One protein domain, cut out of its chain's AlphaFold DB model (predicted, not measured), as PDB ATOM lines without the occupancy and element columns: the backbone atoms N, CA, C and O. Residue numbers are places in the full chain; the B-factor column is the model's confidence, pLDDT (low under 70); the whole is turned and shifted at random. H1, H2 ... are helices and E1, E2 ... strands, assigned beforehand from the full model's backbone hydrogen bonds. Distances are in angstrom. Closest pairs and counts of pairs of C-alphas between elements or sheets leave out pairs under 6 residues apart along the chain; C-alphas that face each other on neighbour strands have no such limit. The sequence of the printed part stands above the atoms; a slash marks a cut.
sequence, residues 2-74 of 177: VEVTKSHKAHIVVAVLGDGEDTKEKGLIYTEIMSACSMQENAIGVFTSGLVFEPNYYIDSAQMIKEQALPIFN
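AT A GLANCE: This is residues 2 to 74 of the 177 residues of the protein "DUF4261 domain-containing protein" of Peptostreptococcaceae bacterium pGA-8 (UniProt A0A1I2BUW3). Two longer helices, H2 and H3, meet near H2's end and H3's start as a V, with the small hairpin E1 and E2 beside that corner. H1 lies far out at one end, and unnamed residues 6 to 22 lead from it to H2. The 73 printed residues, mostly helix by class, run H1, H2, E1, E2, H3; the sheet E1 - E2 is antiparallel. The whole is compact, radius of gyration of the C-alphas 12.8 A, spans 38 by 27 by 20 A.

IN THESE COORDINATES: Find C-alpha 2 at (36.302, -35.051, 94.422), where H1, residues 2 to 5, begins. H2, residues 23 to 38, measures 21.7 A; E1 is 46 to 48, E2 51 to 53. H3, 55 to 67, measures 19.9 A and ends at C-alpha (44.797, -4.779, 85.996).

HOW THE PARTS SIT: H2 and H3 touch, C-alphas of Ser 35 and Ile 59 closest at 5.0 A, at a steep tilt of 47 degrees, opposite ways. In the hairpin, find N 46 and O 53 within hydrogen-bond range, 2.9 A. Every O i to N i+4 pair is within range in H2, 5 of 9 in H3; H1 is too short for one. H1 and H2 are apart.

THE WHOLE: The printed part has no cut. H1 to H2 is a long link. Residues 20 to 21 have pLDDT under 70.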
ATOM      1  N   VAL A   2      35.949 -33.821  93.669       75.31
ATOM      2  CA  VAL A   2      36.302 -35.051  94.422       75.31
ATOM      3  C   VAL A   2      36.586 -36.269  93.534       75.31
ATOM      4  O   VAL A   2      37.531 -37.006  93.785       75.31
ATOM      5  N   GLU A   3      35.801 -36.490  92.478       82.44
ATOM      6  CA  GLU A   3      36.033 -37.645  91.599       82.44
ATOM      7  C   GLU A   3      37.289 -37.483  90.732       82.44
ATOM      8  O   GLU A   3      38.035 -38.434  90.526       82.44
ATOM      9  N   VAL A   4      37.566 -36.258  90.278       83.56
ATOM     10  CA  VAL A   4      38.744 -35.943  89.459       83.56
ATOM     11  C   VAL A   4      40.016 -36.030  90.303       83.56
ATOM     12  O   VAL A   4      41.004 -36.611  89.856       83.56
ATOM     13  N   THR A   5      39.994 -35.536  91.546       83.75
ATOM     14  CA  THR A   5      41.165 -35.554  92.436       83.75
ATOM     15  C   THR A   5      41.608 -36.970  92.812       83.75
ATOM     16  O   THR A   5      42.790 -37.170  93.075       83.75
ATOM     17  N   LYS A   6      40.734 -37.988  92.736       87.06
ATOM     18  CA  LYS A   6      41.132 -39.406  92.888       87.06
ATOM     19  C   LYS A   6      42.119 -39.885  91.819       87.06
ATOM     20  O   LYS A   6      42.841 -40.849  92.051       87.06
ATOM     21  N   SER A   7      42.147 -39.240  90.652       89.69
ATOM     22  CA  SER A   7      43.073 -39.573  89.563       89.69
ATOM     23  C   SER A   7      44.460 -38.933  89.711       89.69
ATOM     24  O   SER A   7      45.330 -39.177  88.874       89.69
ATOM     25  N   HIS A   8      44.680 -38.136  90.766       90.06
ATOM     26  CA  HIS A   8      45.936 -37.443  91.049       90.06
ATOM     27  C   HIS A   8      47.124 -38.411  91.168       90.06
ATOM     28  O   HIS A   8      47.067 -39.402  91.897       90.06
ATOM     29  N   LYS A   9      48.231 -38.089  90.485       94.38
ATOM     30  CA  LYS A   9      49.460 -38.908  90.469       94.38
ATOM     31  C   LYS A   9      50.736 -38.149  90.838       94.38
ATOM     32  O   LYS A   9      51.727 -38.793  91.163       94.38
ATOM     33  N   ALA A  10      50.737 -36.820  90.761       94.06
ATOM     34  CA  ALA A  10      51.921 -35.993  90.970       94.06
ATOM     35  C   ALA A  10      51.521 -34.568  91.363       94.06
ATOM     36  O   ALA A  10      50.475 -34.088  90.933       94.06
ATOM     37  N   HIS A  11      52.388 -33.896  92.124       94.19
ATOM     38  CA  HIS A  11      52.199 -32.521  92.575       94.19
ATOM     39  C   HIS A  11      53.377 -31.631  92.167       94.19
ATOM     40  O   HIS A  11      54.520 -32.082  92.102       94.19
ATOM     41  N   ILE A  12      53.087 -30.348  91.953       95.12
ATOM     42  CA  ILE A  12      54.076 -29.269  91.944       95.12
ATOM     43  C   ILE A  12      53.882 -28.510  93.257       95.12
ATOM     44  O   ILE A  12      52.766 -28.103  93.567       95.12
ATOM     45  N   VAL A  13      54.952 -28.344  94.035       95.62
ATOM     46  CA  VAL A  13      54.930 -27.530  95.257       95.62
ATOM     47  C   VAL A  13      55.610 -26.205  94.955       95.62
ATOM     48  O   VAL A  13      56.748 -26.185  94.490       95.62
ATOM     49  N   VAL A  14      54.912 -25.109  95.238       94.81
ATOM     50  CA  VAL A  14      55.424 -23.746  95.086       94.81
ATOM     51  C   VAL A  14      55.593 -23.134  96.470       94.81
ATOM     52  O   VAL A  14      54.684 -23.196  97.296       94.81
ATOM     53  N   ALA A  15      56.752 -22.529  96.711       92.38
ATOM     54  CA  ALA A  15      57.035 -21.752  97.907       92.38
ATOM     55  C   ALA A  15      57.769 -20.471  97.504       92.38
ATOM     56  O   ALA A  15      58.743 -20.524  96.754       92.38
ATOM     57  N   VAL A  16      57.304 -19.331  98.013       90.75
ATOM     58  CA  VAL A  16      57.980 -18.038  97.870       90.75
ATOM     59  C   VAL A  16      58.618 -17.717  99.216       90.75
ATOM     60  O   VAL A  16      57.921 -17.517 100.208       90.75
ATOM     61  N   LEU A  17      59.949 -17.729  99.252       87.50
ATOM     62  CA  LEU A  17      60.747 -17.443 100.444       87.50
ATOM     63  C   LEU A  17      61.404 -16.073 100.284       87.50
ATOM     64  O   LEU A  17      61.897 -15.747  99.206       87.50
ATOM     65  N   GLY A  18      61.443 -15.292 101.356       78.88
ATOM     66  CA  GLY A  18      62.132 -14.009 101.369       78.88
ATOM     67  C   GLY A  18      62.133 -13.390 102.757       78.88
ATOM     68  O   GLY A  18      61.205 -13.609 103.535       78.88
ATOM     69  N   ASP A  19      63.166 -12.599 103.033       70.81
ATOM     70  CA  ASP A  19      63.385 -11.923 104.319       70.81
ATOM     71  C   ASP A  19      62.539 -10.637 104.471       70.81
ATOM     72  O   ASP A  19      62.677  -9.907 105.447       70.81
ATOM     73  N   GLY A  20      61.676 -10.340 103.489       63.69
ATOM     74  CA  GLY A  20      60.797  -9.170 103.465       63.69
ATOM     75  C   GLY A  20      59.464  -9.381 104.193       63.69
ATOM     76  O   GLY A  20      58.855 -10.458 104.137       63.69
ATOM     77  N   GLU A  21      58.993  -8.314 104.843       67.12
ATOM     78  CA  GLU A  21      57.756  -8.289 105.638       67.12
ATOM     79  C   GLU A  21      56.474  -8.173 104.792       67.12
ATOM     80  O   GLU A  21      55.393  -8.458 105.304       67.12
ATOM     81  N   ASP A  22      56.551  -7.829 103.499       86.81
ATOM     82  CA  ASP A  22      55.344  -7.608 102.692       86.81
ATOM     83  C   ASP A  22      54.710  -8.931 102.216       86.81
ATOM     84  O   ASP A  22      55.080  -9.535 101.202       86.81
ATOM     85  N   THR A  23      53.725  -9.406 102.980       90.31
ATOM     86  CA  THR A  23      52.905 -10.576 102.638       90.31
ATOM     87  C   THR A  23      52.158 -10.405 101.313       90.31
ATOM     88  O   THR A  23      51.991 -11.394 100.596       90.31
ATOM     89  N   LYS A  24      51.753  -9.183 100.933       91.62
ATOM     90  CA  LYS A  24      51.035  -8.938  99.670       91.62
ATOM     91  C   LYS A  24      51.957  -9.122  98.474       91.62
ATOM     92  O   LYS A  24      51.571  -9.799  97.526       91.62
ATOM     93  N   GLU A  25      53.177  -8.596  98.532       91.44
ATOM     94  CA  GLU A  25      54.168  -8.782  97.463       91.44
ATOM     95  C   GLU A  25      54.471 -10.272  97.240       91.44
ATOM     96  O   GLU A  25      54.403 -10.772  96.113       91.44
ATOM     97  N   LYS A  26      54.701 -11.020  98.328       91.88
ATOM     98  CA  LYS A  26      54.888 -12.479  98.263       91.88
ATOM     99  C   LYS A  26      53.656 -13.186  97.696       91.88
ATOM    100  O   LYS A  26      53.804 -14.100  96.886       91.88
ATOM    101  N   GLY A  27      52.459 -12.757  98.093       93.00
ATOM    102  CA  GLY A  27      51.191 -13.274  97.585       93.00
ATOM    103  C   GLY A  27      51.023 -13.065  96.079       93.00
ATOM    104  O   GLY A  27      50.541 -13.967  95.397       93.00
ATOM    105  N   LEU A  28      51.454 -11.919  95.540       94.69
ATOM    106  CA  LEU A  28      51.391 -11.631  94.103       94.69
ATOM    107  C   LEU A  28      52.301 -12.578  93.317       94.69
ATOM    108  O   LEU A  28      51.824 -13.276  92.423       94.69
ATOM    109  N   ILE A  29      53.571 -12.679  93.717       94.56
ATOM    110  CA  ILE A  29      54.546 -13.586  93.090       94.56
ATOM    111  C   ILE A  29      54.058 -15.037  93.178       94.56
ATOM    112  O   ILE A  29      54.102 -15.783  92.199       94.56
ATOM    113  N   TYR A  30      53.556 -15.446  94.349       94.88
ATOM    114  CA  TYR A  30      53.001 -16.780  94.551       94.88
ATOM    115  C   TYR A  30      51.835 -17.051  93.594       94.88
ATOM    116  O   TYR A  30      51.812 -18.093  92.938       94.88
ATOM    117  N   THR A  31      50.896 -16.110  93.459       96.44
ATOM    118  CA  THR A  31      49.753 -16.252  92.551       96.44
ATOM    119  C   THR A  31      50.182 -16.359  91.092       96.44
ATOM    120  O   THR A  31      49.651 -17.211  90.379       96.44
ATOM    121  N   GLU A  32      51.159 -15.568  90.645       96.50
ATOM    122  CA  GLU A  32      51.684 -15.648  89.276       96.50
ATOM    123  C   GLU A  32      52.318 -17.014  88.983       96.50
ATOM    124  O   GLU A  32      51.998 -17.641  87.969       96.50
ATOM    125  N   ILE A  33      53.160 -17.520  89.892       96.69
ATOM    126  CA  ILE A  33      53.807 -18.830  89.734       96.69
ATOM    127  C   ILE A  33      52.759 -19.946  89.748       96.69
ATOM    128  O   ILE A  33      52.773 -20.815  88.876       96.69
ATOM    129  N   MET A  34      51.814 -19.910  90.692       97.06
ATOM    130  CA  MET A  34      50.732 -20.893  90.765       97.06
ATOM    131  C   MET A  34      49.851 -20.872  89.512       97.06
ATOM    132  O   MET A  34      49.481 -21.935  89.012       97.06
ATOM    133  N   SER A  35      49.560 -19.692  88.958       97.06
ATOM    134  CA  SER A  35      48.821 -19.546  87.699       97.06
ATOM    135  C   SER A  35      49.586 -20.177  86.531       97.06
ATOM    136  O   SER A  35      49.021 -20.984  85.792       97.06
ATOM    137  N   ALA A  36      50.896 -19.938  86.418       97.25
ATOM    138  CA  ALA A  36      51.732 -20.578  85.399       97.25
ATOM    139  C   ALA A  36      51.789 -22.112  85.555       97.25
ATOM    140  O   ALA A  36      51.689 -22.846  84.569       97.25
ATOM    141  N   CYS A  37      51.892 -22.622  86.787       96.94
ATOM    142  CA  CYS A  37      51.816 -24.059  87.068       96.94
ATOM    143  C   CYS A  37      50.439 -24.656  86.735       96.94
ATOM    144  O   CYS A  37      50.346 -25.824  86.368       96.94
ATOM    145  N   SER A  38      49.371 -23.867  86.828       96.25
ATOM    146  CA  SER A  38      48.005 -24.307  86.526       96.25
ATOM    147  C   SER A  38      47.754 -24.485  85.027       96.25
ATOM    148  O   SER A  38      46.825 -25.189  84.650       96.25
ATOM    149  N   MET A  39      48.599 -23.907  84.167       95.69
ATOM    150  CA  MET A  39      48.511 -24.048  82.706       95.69
ATOM    151  C   MET A  39      49.041 -25.393  82.183       95.69
ATOM    152  O   MET A  39      49.017 -25.636  80.976       95.69
ATOM    153  N   GLN A  40      49.560 -26.269  83.051       95.00
ATOM    154  CA  GLN A  40      49.986 -27.605  82.638       95.00
ATOM    155  C   GLN A  40      48.779 -28.416  82.150       95.00
ATOM    156  O   GLN A  40      47.751 -28.458  82.817       95.00
ATOM    157  N   GLU A  41      48.932 -29.132  81.034       92.81
ATOM    158  CA  GLU A  41      47.847 -29.888  80.377       92.81
ATOM    159  C   GLU A  41      47.099 -30.847  81.321       92.81
ATOM    160  O   GLU A  41      45.896 -31.050  81.189       92.81
ATOM    161  N   ASN A  42      47.808 -31.417  82.301       93.75
ATOM    162  CA  ASN A  42      47.266 -32.382  83.258       93.75
ATOM    163  C   ASN A  42      46.997 -31.782  84.650       93.75
ATOM    164  O   ASN A  42      46.814 -32.533  85.611       93.75
ATOM    165  N   ALA A  43      47.016 -30.453  84.801       94.94
ATOM    166  CA  ALA A  43      46.625 -29.816  86.051       94.94
ATOM    167  C   ALA A  43      45.130 -30.066  86.298       94.94
ATOM    168  O   ALA A  43      44.283 -29.743  85.471       94.94
ATOM    169  N   ILE A  44      44.802 -30.660  87.446       94.38
ATOM    170  CA  ILE A  44      43.417 -31.007  87.817       94.38
ATOM    171  C   ILE A  44      42.901 -30.234  89.034       94.38
ATOM    172  O   ILE A  44      41.730 -30.351  89.392       94.38
ATOM    173  N   GLY A  45      43.774 -29.472  89.694       93.75
ATOM    174  CA  GLY A  45      43.422 -28.668  90.853       93.75
ATOM    175  C   GLY A  45      44.609 -27.889  91.402       93.75
ATOM    176  O   GLY A  45      45.757 -28.318  91.281       93.75
ATOM    177  N   VAL A  46      44.303 -26.762  92.031       94.38
ATOM    178  CA  VAL A  46      45.249 -25.928  92.771       94.38
ATOM    179  C   VAL A  46      44.895 -26.015  94.244       94.38
ATOM    180  O   VAL A  46      43.809 -25.597  94.627       94.38
ATOM    181  N   PHE A  47      45.786 -26.564  95.067       91.56
ATOM    182  CA  PHE A  47      45.581 -26.616  96.512       91.56
ATOM    183  C   PHE A  47      46.350 -25.487  97.197       91.56
ATOM    184  O   PHE A  47      47.580 -25.495  97.203       91.56
ATOM    185  N   THR A  48      45.627 -24.524  97.763       87.88
ATOM    186  CA  THR A  48      46.195 -23.428  98.557       87.88
ATOM    187  C   THR A  48      45.172 -22.923  99.572       87.88
ATOM    188  O   THR A  48      43.974 -23.142  99.402       87.88
ATOM    189  N   SER A  49      45.637 -22.317 100.667       73.56
ATOM    190  CA  SER A  49      44.784 -21.793 101.750       73.56
ATOM    191  C   SER A  49      43.740 -22.798 102.278       73.56
ATOM    192  O   SER A  49      42.622 -22.431 102.622       73.56
ATOM    193  N   GLY A  50      44.085 -24.094 102.310       77.62
ATOM    194  CA  GLY A  50      43.194 -25.172 102.764       77.62
ATOM    195  C   GLY A  50      42.091 -25.574 101.774       77.62
ATOM    196  O   GLY A  50      41.270 -26.432 102.097       77.62
ATOM    197  N   LEU A  51      42.083 -25.007 100.566       82.56
ATOM    198  CA  LEU A  51      41.046 -25.194  99.554       82.56
ATOM    199  C   LEU A  51      41.619 -25.696  98.233       82.56
ATOM    200  O   LEU A  51      42.791 -25.496  97.922       82.56
ATOM    201  N   VAL A  52      40.768 -26.356  97.446       89.25
ATOM    202  CA  VAL A  52      41.101 -26.805  96.092       89.25
ATOM    203  C   VAL A  52      40.338 -25.946  95.089       89.25
ATOM    204  O   VAL A  52      39.110 -25.968  95.062       89.25
ATOM    205  N   PHE A  53      41.069 -25.224  94.247       90.88
ATOM    206  CA  PHE A  53      40.539 -24.417  93.154       90.88
ATOM    207  C   PHE A  53      40.624 -25.176  91.834       90.88
ATOM    208  O   PHE A  53      41.513 -26.008  91.624       90.88
ATOM    209  N   GLU A  54      39.674 -24.906  90.943       92.94
ATOM    210  CA  GLU A  54      39.750 -25.397  89.572       92.94
ATOM    211  C   GLU A  54      40.846 -24.590  88.846       92.94
ATOM    212  O   GLU A  54      40.941 -23.381  89.077       92.94
ATOM    213  N   PRO A  55      41.720 -25.228  88.042       95.19
ATOM    214  CA  PRO A  55      42.872 -24.544  87.456       95.19
ATOM    215  C   PRO A  55      42.521 -23.303  86.629       95.19
ATOM    216  O   PRO A  55      43.164 -22.271  86.809       95.19
ATOM    217  N   ASN A  56      41.497 -23.361  85.769       95.62
ATOM    218  CA  ASN A  56      41.106 -22.207  84.955       95.62
ATOM    219  C   ASN A  56      40.531 -21.080  85.814       95.62
ATOM    220  O   ASN A  56      40.919 -19.934  85.633       95.62
ATOM    221  N   TYR A  57      39.710 -21.392  86.818       94.81
ATOM    222  CA  TYR A  57      39.223 -20.407  87.784       94.81
ATOM    223  C   TYR A  57      40.377 -19.695  88.504       94.81
ATOM    224  O   TYR A  57      40.343 -18.474  88.686       94.81
ATOM    225  N   TYR A  58      41.418 -20.440  88.897       96.00
ATOM    226  CA  TYR A  58      42.605 -19.851  89.515       96.00
ATOM    227  C   TYR A  58      43.343 -18.922  88.538       96.00
ATOM    228  O   TYR A  58      43.721 -17.815  88.926       96.00
ATOM    229  N   ILE A  59      43.525 -19.352  87.281       96.94
ATOM    230  CA  ILE A  59      44.176 -18.576  86.212       96.94
ATOM    231  C   ILE A  59      43.403 -17.292  85.895       96.94
ATOM    232  O   ILE A  59      44.021 -16.233  85.751       96.94
ATOM    233  N   ASP A  60      42.078 -17.385  85.793       96.88
ATOM    234  CA  ASP A  60      41.183 -16.268  85.496       96.88
ATOM    235  C   ASP A  60      41.224 -15.238  86.628       96.88
ATOM    236  O   ASP A  60      41.425 -14.049  86.380       96.88
ATOM    237  N   SER A  61      41.148 -15.695  87.880       95.12
ATOM    238  CA  SER A  61      41.266 -14.827  89.060       95.12
ATOM    239  C   SER A  61      42.641 -14.146  89.135       95.12
ATOM    240  O   SER A  61      42.740 -12.960  89.449       95.12
ATOM    241  N   ALA A  62      43.710 -14.847  88.741       96.88
ATOM    242  CA  ALA A  62      45.057 -14.285  88.703       96.88
ATOM    243  C   ALA A  62      45.221 -13.168  87.652       96.88
ATOM    244  O   ALA A  62      46.156 -12.371  87.755       96.88
ATOM    245  N   GLN A  63      44.324 -13.055  86.659       96.38
ATOM    246  CA  GLN A  63      44.388 -11.966  85.675       96.38
ATOM    247  C   GLN A  63      44.183 -10.584  86.308       96.38
ATOM    248  O   GLN A  63      44.679  -9.607  85.748       96.38
ATOM    249  N   MET A  64      43.557 -10.498  87.490       94.06
ATOM    250  CA  MET A  64      43.396  -9.247  88.248       94.06
ATOM    251  C   MET A  64      44.731  -8.518  88.474       94.06
ATOM    252  O   MET A  64      44.776  -7.289  88.443       94.06
ATOM    253  N   ILE A  65      45.837  -9.261  88.607       95.56
ATOM    254  CA  ILE A  65      47.186  -8.697  88.778       95.56
ATOM    255  C   ILE A  65      47.564  -7.795  87.593       95.56
ATOM    256  O   ILE A  65      48.140  -6.723  87.778       95.56
ATOM    257  N   LYS A  66      47.191  -8.180  86.364       92.81
ATOM    258  CA  LYS A  66      47.477  -7.394  85.149       92.81
ATOM    259  C   LYS A  66      46.730  -6.064  85.121       92.81
ATOM    260  O   LYS A  66      47.183  -5.121  84.477       92.81
ATOM    261  N   GLU A  67      45.609  -5.985  85.831       90.50
ATOM    262  CA  GLU A  67      44.797  -4.779  85.996       90.50
ATOM    263  C   GLU A  67      45.234  -3.946  87.214       90.50
ATOM    264  O   GLU A  67      44.539  -3.013  87.604       90.50
ATOM    265  N   GLN A  68      46.396  -4.259  87.809       87.88
ATOM    266  CA  GLN A  68      46.905  -3.646  89.044       87.88
ATOM    267  C   GLN A  68      45.946  -3.815  90.238       87.88
ATOM    268  O   GLN A  68      45.974  -3.025  91.183       87.88
ATOM    269  N   ALA A  69      45.106  -4.852  90.206       91.06
ATOM    270  CA  ALA A  69      44.218  -5.231  91.293       91.06
ATOM    271  C   ALA A  69      44.784  -6.431  92.066       91.06
ATOM    272  O   ALA A  69      45.560  -7.235  91.544       91.06
ATOM    273  N   LEU A  70      44.373  -6.570  93.328       94.56
ATOM    274  CA  LEU A  70      44.730  -7.739  94.127       94.56
ATOM    275  C   LEU A  70      43.883  -8.944  93.690       94.56
ATOM    276  O   LEU A  70      42.663  -8.804  93.580       94.56
ATOM    277  N   PRO A  71      44.480 -10.133  93.501       95.81
ATOM    278  CA  PRO A  71      43.770 -11.356  93.140       95.81
ATOM    279  C   PRO A  71      43.063 -11.957  94.369       95.81
ATOM    280  O   PRO A  71      43.346 -13.075  94.794       95.81
ATOM    281  N   ILE A  72      42.149 -11.198  94.982       95.31
ATOM    282  CA  ILE A  72      41.536 -11.542  96.275       95.31
ATOM    283  C   ILE A  72      40.820 -12.896  96.253       95.31
ATOM    284  O   ILE A  72      40.809 -13.580  97.267       95.31
ATOM    285  N   PHE A  73      40.292 -13.322  95.103       94.56
ATOM    286  CA  PHE A  73      39.628 -14.620  94.942       94.56
ATOM    287  C   PHE A  73      40.598 -15.811  94.902       94.56
ATOM    288  O   PHE A  73      40.172 -16.952  95.063       94.56
ATOM    289  N   ASN A  74      41.900 -15.566  94.716       95.31
ATOM    290  CA  ASN A  74      42.938 -16.580  94.897       95.31
ATOM    291  C   ASN A  74      43.412 -16.677  96.356       95.31
ATOM    292  O   ASN A  74      43.964 -17.704  96.740       95.31
TER     293      ASN A  74